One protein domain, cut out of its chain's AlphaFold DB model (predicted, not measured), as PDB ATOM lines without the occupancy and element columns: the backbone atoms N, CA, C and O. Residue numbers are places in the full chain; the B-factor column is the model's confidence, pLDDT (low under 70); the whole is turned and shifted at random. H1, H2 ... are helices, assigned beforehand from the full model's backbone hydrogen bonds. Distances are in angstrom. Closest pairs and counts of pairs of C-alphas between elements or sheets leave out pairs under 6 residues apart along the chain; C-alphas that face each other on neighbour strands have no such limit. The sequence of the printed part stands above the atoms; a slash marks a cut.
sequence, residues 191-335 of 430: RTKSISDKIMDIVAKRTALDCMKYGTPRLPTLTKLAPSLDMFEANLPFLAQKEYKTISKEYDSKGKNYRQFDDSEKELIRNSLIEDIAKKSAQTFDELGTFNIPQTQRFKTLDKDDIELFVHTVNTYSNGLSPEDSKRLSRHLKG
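Overview. This is residues 191 to 335 of the 430 residues of an uncharacterized protein of Clostridium sp. CAG:356 (UniProt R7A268). The long helix H5 runs through an elongated domain between two groups of helices: H1 and H4 cross each other near its first end, and H6 packs across its later part with H7 on H6. Short H3 packs on H5 between them, and residues 249 to 255, of which 249 to 253 belong to H4, stick out. The printed part has 145 residues with seven named helices, H1 to H7 in chain order, and no named strand: all helix. It is compact, with a radius of gyration of the C-alphas of 16.9 A and spans of 56 by 33 by 24 A.

Along the chain. H5, residues 263 to 288, is 37.0 A long and begins at C-alpha 263 (11.356, -0.900, 30.351). H1 is residues 193 to 214, 30.9 A; H4, 236 to 253, 25.8 A, with a kink of 26 degrees near residue 243; H6, 304 to 317, 20.2 A. H2 is 219 to 222, H3 228 to 233, and H7 323 to 333, ending at C-alpha 333 (3.328, -22.526, 38.126).

Arrangement. H5 is the hub. It touches H6 at a steep 46 degrees, closest C-alphas Ala 282 and Val 314, 5.0 A. H3 touches residues 270 to 277 of H5, C-alphas Ser 228 and Leu 273 at 5.4 A; H2 only just touches it, with 3 pairs within 8 A, closest Leu 219 and Ser 272, 7.5 A. H4 and H5 form a hairpin, C-alphas Pro 237 and Lys 266 at 4.8 A. H1 touches H4 at a steep 60 degrees, C-alphas Ala 204 and Ala 240 at 4.5 A. H6 and H7 form a hairpin, C-alphas Val 311 and Ser 330 at 6.5 A. H5 and H7 are apart. Every O i to N i+4 pair is within hydrogen-bond range in H1, H3, H5, H6 and H7, and 12 of 14 in H4; H2 is too short for one.

Size, cuts and confidence. The C-alphas farthest apart, Lys 254 and Glu 324, are 56.5 A apart. The printed part has no cut. The H5 to H6 link, residues 289 to 303, is long. Residues 288 to 289 are under pLDDT 70.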
ATOM      1  N   ARG A 191      17.994  -9.670  61.451       85.62
ATOM      2  CA  ARG A 191      17.517  -8.826  60.354       85.62
ATOM      3  C   ARG A 191      16.074  -8.416  60.617       85.62
ATOM      4  O   ARG A 191      15.135  -9.043  60.131       85.62
ATOM      5  N   THR A 192      15.902  -7.331  61.368       93.19
ATOM      6  CA  THR A 192      14.591  -6.688  61.514       93.19
ATOM      7  C   THR A 192      14.055  -6.241  60.152       93.19
ATOM      8  O   THR A 192      14.795  -6.124  59.165       93.19
ATOM      9  N   LYS A 193      12.750  -5.955  60.087       94.44
ATOM     10  CA  LYS A 193      12.131  -5.432  58.867       94.44
ATOM     11  C   LYS A 193      12.810  -4.135  58.412       94.44
ATOM     12  O   LYS A 193      13.161  -4.024  57.248       94.44
ATOM     13  N   SER A 194      13.076  -3.201  59.327       95.38
ATOM     14  CA  SER A 194      13.727  -1.925  59.005       95.38
ATOM     15  C   SER A 194      15.136  -2.102  58.436       95.38
ATOM     16  O   SER A 194      15.496  -1.421  57.478       95.38
ATOM     17  N   ILE A 195      15.919  -3.038  58.980       96.69
ATOM     18  CA  ILE A 195      17.240  -3.379  58.438       96.69
ATOM     19  C   ILE A 195      17.109  -3.996  57.040       96.69
ATOM     20  O   ILE A 195      17.830  -3.600  56.125       96.69
ATOM     21  N   SER A 196      16.184  -4.940  56.862       95.94
ATOM     22  CA  SER A 196      15.959  -5.618  55.579       95.94
ATOM     23  C   SER A 196      15.495  -4.647  54.492       95.94
ATOM     24  O   SER A 196      16.048  -4.655  53.393       95.94
ATOM     25  N   ASP A 197      14.557  -3.757  54.823       96.94
ATOM     26  CA  ASP A 197      14.081  -2.689  53.944       96.94
ATOM     27  C   ASP A 197      15.256  -1.780  53.537       96.94
ATOM     28  O   ASP A 197      15.436  -1.480  52.357       96.94
ATOM     29  N   LYS A 198      16.139  -1.423  54.483       97.88
ATOM     30  CA  LYS A 198      17.301  -0.577  54.185       97.88
ATOM     31  C   LYS A 198      18.353  -1.269  53.312       97.88
ATOM     32  O   LYS A 198      18.959  -0.622  52.459       97.88
ATOM     33  N   ILE A 199      18.573  -2.571  53.493       97.81
ATOM     34  CA  ILE A 199      19.423  -3.368  52.596       97.81
ATOM     35  C   ILE A 199      18.802  -3.417  51.192       97.81
ATOM     36  O   ILE A 199      19.526  -3.286  50.205       97.81
ATOM     37  N   MET A 200      17.476  -3.546  51.085       98.19
ATOM     38  CA  MET A 200      16.780  -3.530  49.797       98.19
ATOM     39  C   MET A 200      16.907  -2.175  49.086       98.19
ATOM     40  O   MET A 200      17.137  -2.154  47.878       98.19
ATOM     41  N   ASP A 201      16.861  -1.053  49.815       98.38
ATOM     42  CA  ASP A 201      17.147   0.278  49.256       98.38
ATOM     43  C   ASP A 201      18.566   0.350  48.659       98.38
ATOM     44  O   ASP A 201      18.769   0.889  47.570       98.38
ATOM     45  N   ILE A 202      19.565  -0.220  49.349       98.44
ATOM     46  CA  ILE A 202      20.952  -0.287  48.858       98.44
ATOM     47  C   ILE A 202      21.027  -1.126  47.578       98.44
ATOM     48  O   ILE A 202      21.617  -0.682  46.591       98.44
ATOM     49  N   VAL A 203      20.403  -2.308  47.570       98.44
ATOM     50  CA  VAL A 203      20.332  -3.191  46.396       98.44
ATOM     51  C   VAL A 203      19.660  -2.480  45.219       98.44
ATOM     52  O   VAL A 203      20.185  -2.523  44.106       98.44
ATOM     53  N   ALA A 204      18.542  -1.787  45.446       98.50
ATOM     54  CA  ALA A 204      17.831  -1.031  44.419       98.50
ATOM     55  C   ALA A 204      18.692   0.089  43.829       98.50
ATOM     56  O   ALA A 204      18.800   0.208  42.606       98.50
ATOM     57  N   LYS A 205      19.364   0.865  44.689       98.25
ATOM     58  CA  LYS A 205      20.241   1.955  44.257       98.25
ATOM     59  C   LYS A 205      21.431   1.441  43.452       98.25
ATOM     60  O   LYS A 205      21.762   2.018  42.418       98.25
ATOM     61  N   ARG A 206      22.051   0.338  43.883       97.31
ATOM     62  CA  ARG A 206      23.158  -0.295  43.149       97.31
ATOM     63  C   ARG A 206      22.724  -0.888  41.820       97.31
ATOM     64  O   ARG A 206      23.368  -0.619  40.815       97.31
ATOM     65  N   THR A 207      21.578  -1.559  41.788       97.69
ATOM     66  CA  THR A 207      20.990  -2.069  40.543       97.69
ATOM     67  C   THR A 207      20.766  -0.938  39.532       97.69
ATOM     68  O   THR A 207      21.119  -1.078  38.364       97.69
ATOM     69  N   ALA A 208      20.238   0.208  39.976       97.69
ATOM     70  CA  ALA A 208      20.059   1.381  39.120       97.69
ATOM     71  C   ALA A 208      21.397   1.922  38.583       97.69
ATOM     72  O   ALA A 208      21.519   2.172  37.384       97.69
ATOM     73  N   LEU A 209      22.405   2.063  39.450       96.62
ATOM     74  CA  LEU A 209      23.744   2.533  39.074       96.62
ATOM     75  C   LEU A 209      24.436   1.593  38.077       96.62
ATOM     76  O   LEU A 209      25.052   2.065  37.122       96.62
ATOM     77  N   ASP A 210      24.309   0.280  38.258       95.62
ATOM     78  CA  ASP A 210      24.880  -0.705  37.337       95.62
ATOM     79  C   ASP A 210      24.235  -0.621  35.955       95.62
ATOM     80  O   ASP A 210      24.945  -0.590  34.950       95.62
ATOM     81  N   CYS A 211      22.908  -0.483  35.887       95.50
ATOM     82  CA  CYS A 211      22.218  -0.244  34.623       95.50
ATOM     83  C   CYS A 211      22.671   1.076  33.973       95.50
ATOM     84  O   CYS A 211      22.995   1.097  32.787       95.50
ATOM     85  N   MET A 212      22.794   2.163  34.741       94.75
ATOM     86  CA  MET A 212      23.270   3.457  34.225       94.75
ATOM     87  C   MET A 212      24.699   3.391  33.668       94.75
ATOM     88  O   MET A 212      25.000   4.046  32.667       94.75
ATOM     89  N   LYS A 213      25.586   2.621  34.311       92.81
ATOM     90  CA  LYS A 213      27.012   2.524  33.957       92.81
ATOM     91  C   LYS A 213      27.266   1.497  32.850       92.81
ATOM     92  O   LYS A 213      27.997   1.777  31.900       92.81
ATOM     93  N   TYR A 214      26.651   0.322  32.950       91.44
ATOM     94  CA  TYR A 214      26.957  -0.849  32.124       91.44
ATOM     95  C   TYR A 214      25.817  -1.268  31.186       91.44
ATOM     96  O   TYR A 214      26.065  -2.029  30.254       91.44
ATOM     97  N   GLY A 215      24.594  -0.766  31.384       89.88
ATOM     98  CA  GLY A 215      23.406  -1.170  30.619       89.88
ATOM     99  C   GLY A 215      22.828  -2.523  31.044       89.88
ATOM    100  O   GLY A 215      22.043  -3.113  30.315       89.88
ATOM    101  N   THR A 216      23.256  -3.065  32.187       90.38
ATOM    102  CA  THR A 216      22.798  -4.362  32.695       90.38
ATOM    103  C   THR A 216      22.971  -4.427  34.215       90.38
ATOM    104  O   THR A 216      23.923  -3.832  34.735       90.38
ATOM    105  N   PRO A 217      22.086  -5.121  34.953       90.19
ATOM    106  CA  PRO A 217      22.230  -5.252  36.398       90.19
ATOM    107  C   PRO A 217      23.291  -6.303  36.773       90.19
ATOM    108  O   PRO A 217      23.401  -7.350  36.137       90.19
ATOM    109  N   ARG A 218      24.039  -6.090  37.867       89.81
ATOM    110  CA  ARG A 218      25.028  -7.064  38.385       89.81
ATOM    111  C   ARG A 218      24.491  -7.873  39.568       89.81
ATOM    112  O   ARG A 218      25.141  -8.028  40.604       89.81
ATOM    113  N   LEU A 219      23.298  -8.443  39.400       92.38
ATOM    114  CA  LEU A 219      22.582  -9.147  40.471       92.38
ATOM    115  C   LEU A 219      23.369 -10.272  41.167       92.38
ATOM    116  O   LEU A 219      23.248 -10.347  42.387       92.38
ATOM    117  N   PRO A 220      24.201 -11.105  40.502       91.50
ATOM    118  CA  PRO A 220      24.889 -12.210  41.179       91.50
ATOM    119  C   PRO A 220      25.741 -11.805  42.392       91.50
ATOM    120  O   PRO A 220      25.923 -12.600  43.309       91.50
ATOM    121  N   THR A 221      26.264 -10.575  42.427       92.75
ATOM    122  CA  THR A 221      26.964 -10.060  43.614       92.75
ATOM    123  C   THR A 221      25.970  -9.599  44.677       92.75
ATOM    124  O   THR A 221      26.146  -9.892  45.860       92.75
ATOM    125  N   LEU A 222      24.906  -8.909  44.259       94.69
ATOM    126  CA  LEU A 222      23.888  -8.345  45.144       94.69
ATOM    127  C   LEU A 222      23.018  -9.418  45.816       94.69
ATOM    128  O   LEU A 222      22.503  -9.171  46.905       94.69
ATOM    129  N   THR A 223      22.906 -10.625  45.249       94.44
ATOM    130  CA  THR A 223      22.191 -11.756  45.878       94.44
ATOM    131  C   THR A 223      22.805 -12.209  47.203       94.44
ATOM    132  O   THR A 223      22.130 -12.856  48.003       94.44
ATOM    133  N   LYS A 224      24.057 -11.819  47.483       93.81
ATOM    134  CA  LYS A 224      24.702 -11.998  48.793       93.81
ATOM    135  C   LYS A 224      24.128 -11.070  49.870       93.81
ATOM    136  O   LYS A 224      24.239 -11.367  51.055       93.81
ATOM    137  N   LEU A 225      23.521  -9.949  49.473       94.75
ATOM    138  CA  LEU A 225      22.890  -8.990  50.382       94.75
ATOM    139  C   LEU A 225      21.441  -9.368  50.672       94.75
ATOM    140  O   LEU A 225      21.048  -9.437  51.841       94.75
ATOM    141  N   ALA A 226      20.668  -9.631  49.619       94.50
ATOM    142  CA  ALA A 226      19.286 -10.085  49.707       94.50
ATOM    143  C   ALA A 226      19.032 -11.216  48.691       94.50
ATOM    144  O   ALA A 226      19.428 -11.090  47.535       94.50
ATOM    145  N   PRO A 227      18.376 -12.320  49.079       94.31
ATOM    146  CA  PRO A 227      18.014 -13.390  48.157       94.31
ATOM    147  C   PRO A 227      17.197 -12.899  46.952       94.31
ATOM    148  O   PRO A 227      16.336 -12.031  47.085       94.31
ATOM    149  N   SER A 228      17.383 -13.528  45.789       96.00
ATOM    150  CA  SER A 228      16.639 -13.199  44.559       96.00
ATOM    151  C   SER A 228      15.123 -13.283  44.728       96.00
ATOM    152  O   SER A 228      14.400 -12.490  44.132       96.00
ATOM    153  N   LEU A 229      14.631 -14.206  45.564       94.62
ATOM    154  CA  LEU A 229      13.207 -14.299  45.885       94.62
ATOM    155  C   LEU A 229      12.707 -13.054  46.630       94.62
ATOM    156  O   LEU A 229      11.645 -12.539  46.293       94.62
ATOM    157  N   ASP A 230      13.481 -12.540  47.587       95.75
ATOM    158  CA  ASP A 230      13.119 -11.345  48.354       95.75
ATOM    159  C   ASP A 230      13.165 -10.098  47.464       95.75
ATOM    160  O   ASP A 230      12.258  -9.269  47.503       95.75
ATOM    161  N   MET A 231      14.177  -9.992  46.595       97.75
ATOM    162  CA  MET A 231      14.262  -8.937  45.576       97.75
ATOM    163  C   MET A 231      13.088  -8.996  44.589       97.75
ATOM    164  O   MET A 231      12.537  -7.963  44.198       97.75
ATOM    165  N   PHE A 232      12.698 -10.207  44.181       96.75
ATOM    166  CA  PHE A 232      11.551 -10.420  43.311       96.75
ATOM    167  C   PHE A 232      10.261 -10.015  44.023       96.75
ATOM    168  O   PHE A 232       9.495  -9.233  43.472       96.75
ATOM    169  N   GLU A 233      10.032 -10.450  45.259       96.06
ATOM    170  CA  GLU A 233       8.832 -10.099  46.023       96.06
ATOM    171  C   GLU A 233       8.750  -8.591  46.318       96.06
ATOM    172  O   GLU A 233       7.679  -7.999  46.199       96.06
ATOM    173  N   ALA A 234       9.884  -7.938  46.591       96.81
ATOM    174  CA  ALA A 234       9.970  -6.493  46.804       96.81
ATOM    175  C   ALA A 234       9.802  -5.654  45.522       96.81
ATOM    176  O   ALA A 234       9.731  -4.427  45.590       96.81
ATOM    177  N   ASN A 235       9.714  -6.290  44.348       97.12
ATOM    178  CA  ASN A 235       9.646  -5.625  43.049       97.12
ATOM    179  C   ASN A 235      10.873  -4.749  42.753       97.12
ATOM    180  O   ASN A 235      10.748  -3.573  42.396       97.12
ATOM    181  N   LEU A 236      12.064  -5.349  42.852       98.31
ATOM    182  CA  LEU A 236      13.338  -4.688  42.561       98.31
ATOM    183  C   LEU A 236      13.352  -3.866  41.253       98.31
ATOM    184  O   LEU A 236      13.847  -2.742  41.313       98.31
ATOM    185  N   PRO A 237      12.783  -4.311  40.106       97.56
ATOM    186  CA  PRO A 237      12.748  -3.486  38.893       97.56
ATOM    187  C   PRO A 237      12.103  -2.107  39.106       97.56
ATOM    188  O   PRO A 237      12.585  -1.092  38.603       97.56
ATOM    189  N   PHE A 238      11.024  -2.050  39.892       97.56
ATOM    190  CA  PHE A 238      10.349  -0.797  40.219       97.56
ATOM    191  C   PHE A 238      11.159   0.053  41.205       97.56
ATOM    192  O   PHE A 238      11.273   1.267  41.020       97.56
ATOM    193  N   LEU A 239      11.748  -0.571  42.230       98.31
ATOM    194  CA  LEU A 239      12.598   0.127  43.199       98.31
ATOM    195  C   LEU A 239      13.836   0.735  42.522       98.31
ATOM    196  O   LEU A 239      14.132   1.911  42.731       98.31
ATOM    197  N   ALA A 240      14.498  -0.015  41.640       98.25
ATOM    198  CA  ALA A 240      15.629   0.464  40.851       98.25
ATOM    199  C   ALA A 240      15.225   1.630  39.932       98.25
ATOM    200  O   ALA A 240      15.934   2.631  39.867       98.25
ATOM    201  N   GLN A 241      14.047   1.577  39.296       97.94
ATOM    202  CA  GLN A 241      13.550   2.709  38.507       97.94
ATOM    203  C   GLN A 241      13.355   3.974  39.364       97.94
ATOM    204  O   GLN A 241      13.632   5.091  38.917       97.94
ATOM    205  N   LYS A 242      12.851   3.826  40.595       97.69
ATOM    206  CA  LYS A 242      12.670   4.950  41.526       97.69
ATOM    207  C   LYS A 242      14.015   5.579  41.907       97.69
ATOM    208  O   LYS A 242      14.131   6.805  41.907       97.69
ATOM    209  N   GLU A 243      15.019   4.755  42.187       97.88
ATOM    210  CA  GLU A 243      16.385   5.204  42.477       97.88
ATOM    211  C   GLU A 243      17.021   5.889  41.264       97.88
ATOM    212  O   GLU A 243      17.500   7.017  41.380       97.88
ATOM    213  N   TYR A 244      16.910   5.293  40.075       97.44
ATOM    214  CA  TYR A 244      17.367   5.889  38.819       97.44
ATOM    215  C   TYR A 244      16.823   7.311  38.618       97.44
ATOM    216  O   TYR A 244      17.582   8.226  38.306       97.44
ATOM    217  N   LYS A 245      15.522   7.541  38.848       96.31
ATOM    218  CA  LYS A 245      14.904   8.880  38.723       96.31
ATOM    219  C   LYS A 245      15.474   9.908  39.704       96.31
ATOM    220  O   LYS A 245      15.369  11.108  39.458       96.31
ATOM    221  N   THR A 246      16.016   9.454  40.828       95.50
ATOM    222  CA  THR A 246      16.666  10.316  41.821       95.50
ATOM    223  C   THR A 246      18.111  10.595  41.413       95.50
ATOM    224  O   THR A 246      18.514  11.755  41.369       95.50
ATOM    225  N   ILE A 247      18.859   9.554  41.040       96.00
ATOM    226  CA  ILE A 247      20.273   9.646  40.648       96.00
ATOM    227  C   ILE A 247      20.443  10.446  39.350       96.00
ATOM    228  O   ILE A 247      21.322  11.297  39.274       96.00
ATOM    229  N   SER A 248      19.593  10.216  38.343       95.25
ATOM    230  CA  SER A 248      19.630  10.926  37.050       95.25
ATOM    231  C   SER A 248      19.591  12.442  37.224       95.25
ATOM    232  O   SER A 248      20.446  13.130  36.682       95.25
ATOM    233  N   LYS A 249      18.708  12.964  38.084       95.00
ATOM    234  CA  LYS A 249      18.650  14.403  38.403       95.00
ATOM    235  C   LYS A 249      19.959  14.934  38.989       95.00
ATOM    236  O   LYS A 249      20.369  16.052  38.684       95.00
ATOM    237  N   GLU A 250      20.610  14.151  39.846       92.50
ATOM    238  CA  GLU A 250      21.905  14.520  40.420       92.50
ATOM    239  C   GLU A 250      23.000  14.501  39.347       92.50
ATOM    240  O   GLU A 250      23.818  15.418  39.269       92.50
ATOM    241  N   TYR A 251      22.998  13.486  38.488       93.81
ATOM    242  CA  TYR A 251      23.940  13.349  37.383       93.81
ATOM    243  C   TYR A 251      23.793  14.477  36.357       93.81
ATOM    244  O   TYR A 251      24.803  15.080  35.992       93.81
ATOM    245  N   ASP A 252      22.559  14.827  35.983       93.44
ATOM    246  CA  ASP A 252      22.238  15.961  35.111       93.44
ATOM    247  C   ASP A 252      22.795  17.266  35.690       93.44
ATOM    248  O   ASP A 252      23.463  18.031  34.995       93.44
ATOM    249  N   SER A 253      22.607  17.491  36.999       93.06
ATOM    250  CA  SER A 253      23.112  18.691  37.685       93.06
ATOM    251  C   SER A 253      24.645  18.785  37.693       93.06
ATOM    252  O   SER A 253      25.204  19.879  37.768       93.06
ATOM    253  N   LYS A 254      25.324  17.638  37.590       92.44
ATOM    254  CA  LYS A 254      26.786  17.499  37.581       92.44
ATOM    255  C   LYS A 254      27.370  17.321  36.173       92.44
ATOM    256  O   LYS A 254      28.577  17.120  36.060       92.44
ATOM    257  N   GLY A 255      26.551  17.356  35.117       91.62
ATOM    258  CA  GLY A 255      26.991  17.115  33.737       91.62
ATOM    259  C   GLY A 255      27.582  15.718  33.504       91.62
ATOM    260  O   GLY A 255      28.442  15.550  32.639       91.62
ATOM    261  N   LYS A 256      27.177  14.717  34.298       91.38
ATOM    262  CA  LYS A 256      27.625  13.328  34.141       91.38
ATOM    263  C   LYS A 256      26.804  12.636  33.052       91.38
ATOM    264  O   LYS A 256      25.582  12.712  33.060       91.38
ATOM    265  N   ASN A 257      27.467  11.885  32.174       90.56
ATOM    266  CA  ASN A 257      26.792  11.016  31.209       90.56
ATOM    267  C   ASN A 257      26.347   9.706  31.871       90.56
ATOM    268  O   ASN A 257      27.065   9.153  32.707       90.56
ATOM    269  N   TYR A 258      25.193   9.186  31.459       93.88
ATOM    270  CA  TYR A 258      24.653   7.906  31.918       93.88
ATOM    271  C   TYR A 258      23.748   7.281  30.853       93.88
ATOM    272  O   TYR A 258      23.247   7.971  29.964       93.88
ATOM    273  N   ARG A 259      23.548   5.963  30.930       93.62
ATOM    274  CA  ARG A 259      22.571   5.253  30.097       93.62
ATOM    275  C   ARG A 259      21.165   5.458  30.638       93.62
ATOM    276  O   ARG A 259      20.964   5.498  31.853       93.62
ATOM    277  N   GLN A 260      20.207   5.561  29.726       92.12
ATOM    278  CA  GLN A 260      18.801   5.617  30.087       92.12
ATOM    279  C   GLN A 260      18.372   4.292  30.724       92.12
ATOM    280  O   GLN A 260      18.846   3.237  30.327       92.12
ATOM    281  N   PHE A 261      17.496   4.375  31.721       93.62
ATOM    282  CA  PHE A 261      16.818   3.223  32.303       93.62
ATOM    283  C   PHE A 261      15.372   3.228  31.816       93.62
ATOM    284  O   PHE A 261      14.575   4.087  32.225       93.62
ATOM    285  N   ASP A 262      15.037   2.296  30.937       90.75
ATOM    286  CA  ASP A 262      13.709   2.124  30.371       90.75
ATOM    287  C   ASP A 262      13.089   0.773  30.767       90.75
ATOM    288  O   ASP A 262      13.433   0.184  31.799       90.75
ATOM    289  N   ASP A 263      12.053   0.346  30.045       92.94
ATOM    290  CA  ASP A 263      11.356  -0.900  30.351       92.94
ATOM    291  C   ASP A 263      12.205  -2.138  30.015       92.94
ATOM    292  O   ASP A 263      12.056  -3.158  30.688       92.94
ATOM    293  N   SER A 264      13.173  -2.030  29.099       93.25
ATOM    294  CA  SER A 264      14.110  -3.111  28.790       93.25
ATOM    295  C   SER A 264      15.030  -3.426  29.975       93.25
ATOM    296  O   SER A 264      15.183  -4.593  30.334       93.25
ATOM    297  N   GLU A 265      15.561  -2.422  30.691       94.44
ATOM    298  CA  GLU A 265      16.335  -2.674  31.915       94.44
ATOM    299  C   GLU A 265      15.484  -3.307  33.022       94.44
ATOM    300  O   GLU A 265      15.975  -4.156  33.773       94.44
ATOM    301  N   LYS A 266      14.200  -2.940  33.133       95.50
ATOM    302  CA  LYS A 266      13.297  -3.582  34.104       95.50
ATOM    303  C   LYS A 266      13.082  -5.052  33.785       95.50
ATOM    304  O   LYS A 266      13.100  -5.868  34.710       95.50
ATOM    305  N   GLU A 267      12.860  -5.371  32.513       95.38
ATOM    306  CA  GLU A 267      12.719  -6.746  32.038       95.38
ATOM    307  C   GLU A 267      13.999  -7.539  32.297       95.38
ATOM    308  O   GLU A 267      13.926  -8.625  32.866       95.38
ATOM    309  N   LEU A 268      15.181  -6.975  32.023       95.50
ATOM    310  CA  LEU A 268      16.461  -7.627  32.320       95.50
ATOM    311  C   LEU A 268      16.624  -7.957  33.809       95.50
ATOM    312  O   LEU A 268      17.034  -9.070  34.151       95.50
ATOM    313  N   ILE A 269      16.286  -7.019  34.704       97.12
ATOM    314  CA  ILE A 269      16.316  -7.257  36.155       97.12
ATOM    315  C   ILE A 269      15.322  -8.362  36.526       97.12
ATOM    316  O   ILE A 269      15.681  -9.288  37.252       97.12
ATOM    317  N   ARG A 270      14.081  -8.283  36.029       96.69
ATOM    318  CA  ARG A 270      13.029  -9.270  36.316       96.69
ATOM    319  C   ARG A 270      13.446 -10.670  35.865       96.69
ATOM    320  O   ARG A 270      13.406 -11.595  36.675       96.69
ATOM    321  N   ASN A 271      13.897 -10.801  34.623       96.50
ATOM    322  CA  ASN A 271      14.296 -12.066  34.016       96.50
ATOM    323  C   ASN A 271      15.470 -12.684  34.773       96.50
ATOM    324  O   ASN A 271      15.407 -13.844  35.163       96.50
ATOM    325  N   SER A 272      16.488 -11.882  35.096       96.12
ATOM    326  CA  SER A 272      17.653 -12.345  35.858       96.12
ATOM    327  C   SER A 272      17.277 -12.894  37.244       96.12
ATOM    328  O   SER A 272      17.858 -13.880  37.701       96.12
ATOM    329  N   LEU A 273      16.291 -12.290  37.921       97.19
ATOM    330  CA  LEU A 273      15.783 -12.797  39.202       97.19
ATOM    331  C   LEU A 273      15.025 -14.119  39.031       97.19
ATOM    332  O   LEU A 273      15.254 -15.052  39.801       97.19
ATOM    333  N   ILE A 274      14.146 -14.211  38.028       96.88
ATOM    334  CA  ILE A 274      13.393 -15.436  37.713       96.88
ATOM    335  C   ILE A 274      14.354 -16.580  37.385       96.88
ATOM    336  O   ILE A 274      14.197 -17.680  37.915       96.88
ATOM    337  N   GLU A 275      15.381 -16.315  36.579       96.69
ATOM    338  CA  GLU A 275      16.399 -17.295  36.216       96.69
ATOM    339  C   GLU A 275      17.184 -17.805  37.429       96.69
ATOM    340  O   GLU A 275      17.419 -19.006  37.542       96.69
ATOM    341  N   ASP A 276      17.595 -16.930  38.354       95.62
ATOM    342  CA  ASP A 276      18.312 -17.356  39.564       95.62
ATOM    343  C   ASP A 276      17.436 -18.234  40.475       95.62
ATOM    344  O   ASP A 276      17.894 -19.254  40.999       95.62
ATOM    345  N   ILE A 277      16.152 -17.888  40.621       95.12
ATOM    346  CA  ILE A 277      15.186 -18.707  41.367       95.12
ATOM    347  C   ILE A 277      14.976 -20.058  40.658       95.12
ATOM    348  O   ILE A 277      14.971 -21.105  41.309       95.12
ATOM    349  N   ALA A 278      14.851 -20.057  39.330       96.00
ATOM    350  CA  ALA A 278      14.701 -21.262  38.522       96.00
ATOM    351  C   ALA A 278      15.927 -22.181  38.617       96.00
ATOM    352  O   ALA A 278      15.766 -23.383  38.813       96.00
ATOM    353  N   LYS A 279      17.147 -21.632  38.574       95.19
ATOM    354  CA  LYS A 279      18.400 -22.386  38.760       95.19
ATOM    355  C   LYS A 279      18.428 -23.115  40.103       95.19
ATOM    356  O   LYS A 279      18.744 -24.300  40.146       95.19
ATOM    357  N   LYS A 280      18.019 -22.450  41.189       91.38
ATOM    358  CA  LYS A 280      17.888 -23.086  42.516       91.38
ATOM    359  C   LYS A 280      16.817 -24.179  42.534       91.38
ATOM    360  O   LYS A 280      16.997 -25.214  43.173       91.38
ATOM    361  N   SER A 281      15.710 -23.975  41.818       89.88
ATOM    362  CA  SER A 281      14.658 -24.990  41.672       89.88
ATOM    363  C   SER A 281      15.144 -26.216  40.893       89.88
ATOM    364  O   SER A 281      14.828 -27.339  41.280       89.88
ATOM    365  N   ALA A 282      15.954 -26.011  39.850       91.12
ATOM    366  CA  ALA A 282      16.593 -27.076  39.078       91.12
ATOM    367  C   ALA A 282      17.572 -27.890  39.932       91.12
ATOM    368  O   ALA A 282      17.476 -29.109  39.963       91.12
ATOM    369  N   GLN A 283      18.435 -27.220  40.702       86.31
ATOM    370  CA  GLN A 283      19.338 -27.880  41.654       86.31
ATOM    371  C   GLN A 283      18.561 -28.724  42.672       86.31
ATOM    372  O   GLN A 283      18.867 -29.894  42.874       86.31
ATOM    373  N   THR A 284      17.489 -28.166  43.244       80.38
ATOM    374  CA  THR A 284      16.634 -28.911  44.183       80.38
ATOM    375  C   THR A 284      15.974 -30.120  43.513       80.38
ATOM    376  O   THR A 284      15.804 -31.166  44.139       80.38
ATOM    377  N   PHE A 285      15.586 -29.995  42.243       81.50
ATOM    378  CA  PHE A 285      15.014 -31.103  41.487       81.50
ATOM    379  C   PHE A 285      16.030 -32.218  41.246       81.50
ATOM    380  O   PHE A 285      15.688 -33.382  41.433       81.50
ATOM    381  N   ASP A 286      17.259 -31.875  40.873       79.38
ATOM    382  CA  ASP A 286      18.327 -32.851  40.661       79.38
ATOM    383  C   ASP A 286      18.684 -33.590  41.962       79.38
ATOM    384  O   ASP A 286      18.945 -34.791  41.943       79.38
ATOM    385  N   GLU A 287      18.646 -32.894  43.102       74.50
ATOM    386  CA  GLU A 287      18.947 -33.469  44.418       74.50
ATOM    387  C   GLU A 287      17.792 -34.303  44.994       74.50
ATOM    388  O   GLU A 287      18.018 -35.365  45.578       74.50
ATOM    389  N   LEU A 288      16.550 -33.823  44.866       69.25
ATOM    390  CA  LEU A 288      15.395 -34.338  45.618       69.25
ATOM    391  C   LEU A 288      14.271 -34.910  44.736       69.25
ATOM    392  O   LEU A 288      13.286 -35.434  45.256       69.25
ATOM    393  N   GLY A 289      14.355 -34.776  43.412       67.94
ATOM    394  CA  GLY A 289      13.294 -35.158  42.472       67.94
ATOM    395  C   GLY A 289      12.058 -34.247  42.514       67.94
ATOM    396  O   GLY A 289      11.010 -34.586  41.950       67.94
ATOM    397  N   THR A 290      12.144 -33.092  43.188       70.25
ATOM    398  CA  THR A 290      11.025 -32.154  43.373       70.25
ATOM    399  C   THR A 290      11.420 -30.709  43.103       70.25
ATOM    400  O   THR A 290      12.489 -30.269  43.510       70.25
ATOM    401  N   PHE A 291      10.517 -29.946  42.485       76.75
ATOM    402  CA  PHE A 291      10.713 -28.514  42.270       76.75
ATOM    403  C   PHE A 291      10.446 -27.721  43.548       76.75
ATOM    404  O   PHE A 291       9.354 -27.802  44.121       76.75
ATOM    405  N   ASN A 292      11.407 -26.892  43.945       76.56
ATOM    406  CA  ASN A 292      11.182 -25.860  44.946       76.56
ATOM    407  C   ASN A 292      10.579 -24.627  44.263       76.56
ATOM    408  O   ASN A 292      11.289 -23.876  43.592       76.56
ATOM    409  N   ILE A 293       9.260 -24.461  44.376       83.06
ATOM    410  CA  ILE A 293       8.519 -23.355  43.762       83.06
ATOM    411  C   ILE A 293       8.093 -22.380  44.865       83.06
ATOM    412  O   ILE A 293       7.279 -22.761  45.719       83.06
ATOM    413  N   PRO A 294       8.587 -21.128  44.851       84.25
ATOM    414  CA  PRO A 294       8.197 -20.129  45.835       84.25
ATOM    415  C   PRO A 294       6.683 -19.916  45.911       84.25
ATOM    416  O   PRO A 294       5.974 -19.928  44.908       84.25
ATOM    417  N   GLN A 295       6.182 -19.694  47.125       79.88
ATOM    418  CA  GLN A 295       4.751 -19.503  47.402       79.88
ATOM    419  C   GLN A 295       4.401 -18.050  47.761       79.88
ATOM    420  O   GLN A 295       3.350 -17.800  48.364       79.88
ATOM    421  N   THR A 296       5.278 -17.104  47.419       84.00
ATOM    422  CA  THR A 296       5.099 -15.671  47.687       84.00
ATOM    423  C   THR A 296       4.035 -15.062  46.769       84.00
ATOM    424  O   THR A 296       3.596 -15.702  45.808       84.00
ATOM    425  N   GLN A 297       3.548 -13.857  47.088       88.00
ATOM    426  CA  GLN A 297       2.397 -13.287  46.385       88.00
ATOM    427  C   GLN A 297       2.732 -12.998  44.925       88.00
ATOM    428  O   GLN A 297       1.993 -13.437  44.046       88.00
ATOM    429  N   ARG A 298       3.868 -12.342  44.645       88.81
ATOM    430  CA  ARG A 298       4.235 -12.001  43.260       88.81
ATOM    431  C   ARG A 298       4.571 -13.237  42.436       88.81
ATOM    432  O   ARG A 298       4.296 -13.269  41.242       88.81
ATOM    433  N   PHE A 299       5.131 -14.265  43.071       87.19
ATOM    434  CA  PHE A 299       5.490 -15.507  42.390       87.19
ATOM    435  C   PHE A 299       4.262 -16.367  42.036       87.19
ATOM    436  O   PHE A 299       4.278 -17.126  41.076       87.19
ATOM    437  N   LYS A 300       3.149 -16.225  42.764       86.38
ATOM    438  CA  LYS A 300       1.872 -16.867  42.401       86.38
ATOM    439  C   LYS A 300       1.158 -16.193  41.233       86.38
ATOM    440  O   LYS A 300       0.214 -16.764  40.694       86.38
ATOM    441  N   THR A 301       1.575 -14.984  40.873       87.50
ATOM    442  CA  THR A 301       0.965 -14.163  39.823       87.50
ATOM    443  C   THR A 301       1.920 -13.943  38.650       87.50
ATOM    444  O   THR A 301       1.864 -12.887  38.023       87.50
ATOM    445  N   LEU A 302       2.829 -14.890  38.393       91.94
ATOM    446  CA  LEU A 302       3.669 -14.863  37.194       91.94
ATOM    447  C   LEU A 302       2.783 -14.883  35.948       91.94
ATOM    448  O   LEU A 302       1.778 -15.600  35.897       91.94
ATOM    449  N   ASP A 303       3.158 -14.085  34.957       92.81
ATOM    450  CA  ASP A 303       2.497 -14.112  33.662       92.81
ATOM    451  C   ASP A 303       3.006 -15.280  32.803       92.81
ATOM    452  O   ASP A 303       3.779 -16.138  33.236       92.81
ATOM    453  N   LYS A 304       2.496 -15.373  31.576       93.94
ATOM    454  CA  LYS A 304       2.833 -16.475  30.676       93.94
ATOM    455  C   LYS A 304       4.324 -16.483  30.320       93.94
ATOM    456  O   LYS A 304       4.913 -17.563  30.305       93.94
ATOM    457  N   ASP A 305       4.905 -15.318  30.062       94.81
ATOM    458  CA  ASP A 305       6.280 -15.193  29.581       94.81
ATOM    459  C   ASP A 305       7.264 -15.481  30.724       94.81
ATOM    460  O   ASP A 305       8.222 -16.235  30.548       94.81
ATOM    461  N   ASP A 306       6.949 -15.015  31.936       95.44
ATOM    462  CA  ASP A 306       7.657 -15.373  33.165       95.44
ATOM    463  C   ASP A 306       7.669 -16.895  33.407       95.44
ATOM    464  O   ASP A 306       8.694 -17.478  33.775       95.44
ATOM    465  N   ILE A 307       6.519 -17.559  33.223       94.69
ATOM    466  CA  ILE A 307       6.392 -19.013  33.399       94.69
ATOM    467  C   ILE A 307       7.217 -19.753  32.343       94.69
ATOM    468  O   ILE A 307       7.890 -20.734  32.673       94.69
ATOM    469  N   GLU A 308       7.168 -19.314  31.084       95.88
ATOM    470  CA  GLU A 308       7.955 -19.900  29.996       95.88
ATOM    471  C   GLU A 308       9.459 -19.748  30.255       95.88
ATOM    472  O   GLU A 308      10.189 -20.739  30.153       95.88
ATOM    473  N   LEU A 309       9.905 -18.570  30.701       97.56
ATOM    474  CA  LEU A 309      11.289 -18.318  31.103       97.56
ATOM    475  C   LEU A 309      11.722 -19.218  32.266       97.56
ATOM    476  O   LEU A 309      12.792 -19.834  32.213       97.56
ATOM    477  N   PHE A 310      10.892 -19.337  33.307       96.88
ATOM    478  CA  PHE A 310      11.195 -20.183  34.461       96.88
ATOM    479  C   PHE A 310      11.353 -21.650  34.047       96.88
ATOM    480  O   PHE A 310      12.349 -22.290  34.387       96.88
ATOM    481  N   VAL A 311      10.396 -22.187  33.282       94.94
ATOM    482  CA  VAL A 311      10.429 -23.578  32.803       94.94
ATOM    483  C   VAL A 311      11.630 -23.809  31.890       94.94
ATOM    484  O   VAL A 311      12.332 -24.805  32.057       94.94
ATOM    485  N   HIS A 312      11.899 -22.895  30.955       96.38
ATOM    486  CA  HIS A 312      13.055 -22.983  30.065       96.38
ATOM    487  C   HIS A 312      14.371 -23.017  30.849       96.38
ATOM    488  O   HIS A 312      15.240 -23.849  30.578       96.38
ATOM    489  N   THR A 313      14.495 -22.166  31.866       96.81
ATOM    490  CA  THR A 313      15.678 -22.131  32.725       96.81
ATOM    491  C   THR A 313      15.821 -23.431  33.509       96.81
ATOM    492  O   THR A 313      16.891 -24.032  33.493       96.81
ATOM    493  N   VAL A 314      14.751 -23.938  34.130       94.56
ATOM    494  CA  VAL A 314      14.815 -25.230  34.830       94.56
ATOM    495  C   VAL A 314      15.229 -26.357  33.882       94.56
ATOM    496  O   VAL A 314      16.127 -27.122  34.222       94.56
ATOM    497  N   ASN A 315      14.650 -26.428  32.681       92.19
ATOM    498  CA  ASN A 315      15.016 -27.425  31.667       92.19
ATOM    499  C   ASN A 315      16.499 -27.343  31.272       92.19
ATOM    500  O   ASN A 315      17.112 -28.364  30.989       92.19
ATOM    501  N   THR A 316      17.061 -26.134  31.229       95.12
ATOM    502  CA  THR A 316      18.450 -25.895  30.814       95.12
ATOM    503  C   THR A 316      19.457 -26.308  31.886       95.12
ATOM    504  O   THR A 316      20.539 -26.781  31.555       95.12
ATOM    505  N   TYR A 317      19.118 -26.120  33.166       93.25
ATOM    506  CA  TYR A 317      20.050 -26.304  34.287       93.25
ATOM    507  C   TYR A 317      19.832 -27.586  35.104       93.25
ATOM    508  O   TYR A 317      20.621 -27.844  36.007       93.25
ATOM    509  N   SER A 318      18.793 -28.373  34.816       89.06
ATOM    510  CA  SER A 318      18.554 -29.668  35.470       89.06
ATOM    511  C   SER A 318      19.110 -30.831  34.653       89.06
ATOM    512  O   SER A 318      19.051 -30.853  33.421       89.06
ATOM    513  N   ASN A 319      19.612 -31.845  35.348       81.69
ATOM    514  CA  ASN A 319      20.112 -33.073  34.752       81.69
ATOM    515  C   ASN A 319      18.985 -34.118  34.710       81.69
ATOM    516  O   ASN A 319      18.630 -34.728  35.714       81.69
ATOM    517  N   GLY A 320      18.418 -34.367  33.525       71.62
ATOM    518  CA  GLY A 320      17.426 -35.438  33.347       71.62
ATOM    519  C   GLY A 320      15.977 -35.032  33.631       71.62
ATOM    520  O   GLY A 320      15.166 -35.854  34.086       71.62
ATOM    521  N   LEU A 321      15.618 -33.778  33.342       81.88
ATOM    522  CA  LEU A 321      14.216 -33.374  33.272       81.88
ATOM    523  C   LEU A 321      13.525 -34.050  32.080       81.88
ATOM    524  O   LEU A 321      13.943 -33.889  30.935       81.88
ATOM    525  N   SER A 322      12.455 -34.802  32.339       83.94
ATOM    526  CA  SER A 322      11.631 -35.361  31.262       83.94
ATOM    527  C   SER A 322      10.654 -34.310  30.708       83.94
ATOM    528  O   SER A 322      10.296 -33.369  31.422       83.94
ATOM    529  N   PRO A 323      10.138 -34.471  29.475       85.06
ATOM    530  CA  PRO A 323       9.067 -33.613  28.959       85.06
ATOM    531  C   PRO A 323       7.830 -33.582  29.874       85.06
ATOM    532  O   PRO A 323       7.166 -32.553  30.010       85.06
ATOM    533  N   GLU A 324       7.518 -34.701  30.528       80.56
ATOM    534  CA  GLU A 324       6.432 -34.834  31.501       80.56
ATOM    535  C   GLU A 324       6.699 -34.010  32.770       80.56
ATOM    536  O   GLU A 324       5.787 -33.345  33.270       80.56
ATOM    537  N   ASP A 325       7.947 -33.969  33.241       81.50
ATOM    538  CA  ASP A 325       8.366 -33.116  34.356       81.50
ATOM    539  C   ASP A 325       8.232 -31.625  34.013       81.50
ATOM    540  O   ASP A 325       7.695 -30.866  34.824       81.50
ATOM    541  N   SER A 326       8.632 -31.203  32.805       86.44
ATOM    542  CA  SER A 326       8.443 -29.820  32.337       86.44
ATOM    543  C   SER A 326       6.960 -29.440  32.291       86.44
ATOM    544  O   SER A 326       6.569 -28.357  32.736       86.44
ATOM    545  N   LYS A 327       6.101 -30.344  31.791       84.75
ATOM    546  CA  LYS A 327       4.641 -30.145  31.785       84.75
ATOM    547  C   LYS A 327       4.102 -30.032  33.210       84.75
ATOM    548  O   LYS A 327       3.273 -29.165  33.478       84.75
ATOM    549  N   ARG A 328       4.557 -30.883  34.135       80.38
ATOM    550  CA  ARG A 328       4.177 -30.827  35.557       80.38
ATOM    551  C   ARG A 328       4.586 -29.501  36.195       80.38
ATOM    552  O   ARG A 328       3.762 -28.894  36.874       80.38
ATOM    553  N   LEU A 329       5.810 -29.037  35.950       86.44
ATOM    554  CA  LEU A 329       6.300 -27.751  36.440       86.44
ATOM    555  C   LEU A 329       5.441 -26.593  35.925       86.44
ATOM    556  O   LEU A 329       4.953 -25.791  36.720       86.44
ATOM    557  N   SER A 330       5.181 -26.548  34.615       88.00
ATOM    558  CA  SER A 330       4.345 -25.511  33.998       88.00
ATOM    559  C   SER A 330       2.926 -25.487  34.581       88.00
ATOM    560  O   SER A 330       2.420 -24.418  34.921       88.00
ATOM    561  N   ARG A 331       2.297 -26.656  34.776       82.00
ATOM    562  CA  ARG A 331       0.974 -26.763  35.423       82.00
ATOM    563  C   ARG A 331       0.996 -26.246  36.864       82.00
ATOM    564  O   ARG A 331       0.084 -25.531  37.274       82.00
ATOM    565  N   HIS A 332       2.045 -26.570  37.622       78.81
ATOM    566  CA  HIS A 332       2.198 -26.109  39.001       78.81
ATOM    567  C   HIS A 332       2.330 -24.580  39.064       78.81
ATOM    568  O   HIS A 332       1.627 -23.944  39.845       78.81
ATOM    569  N   LEU A 333       3.157 -23.982  38.202       84.88
ATOM    570  CA  LEU A 333       3.328 -22.526  38.126       84.88
ATOM    571  C   LEU A 333       2.033 -21.799  37.727       84.88
ATOM    572  O   LEU A 333       1.760 -20.720  38.238       84.88
ATOM    573  N   LYS A 334       1.187 -22.424  36.898       84.06
ATOM    574  CA  LYS A 334      -0.156 -21.923  36.543       84.06
ATOM    575  C   LYS A 334      -1.204 -22.090  37.652       84.06
ATOM    576  O   LYS A 334      -2.351 -21.684  37.483       84.06
ATOM    577  N   GLY A 335      -0.846 -22.712  38.777       71.12
ATOM    578  CA  GLY A 335      -1.757 -22.946  39.898       71.12
ATOM    579  C   GLY A 335      -2.765 -24.079  39.674       71.12
ATOM    580  O   GLY A 335      -3.753 -24.174  40.410       71.12
TER     581      GLY A 335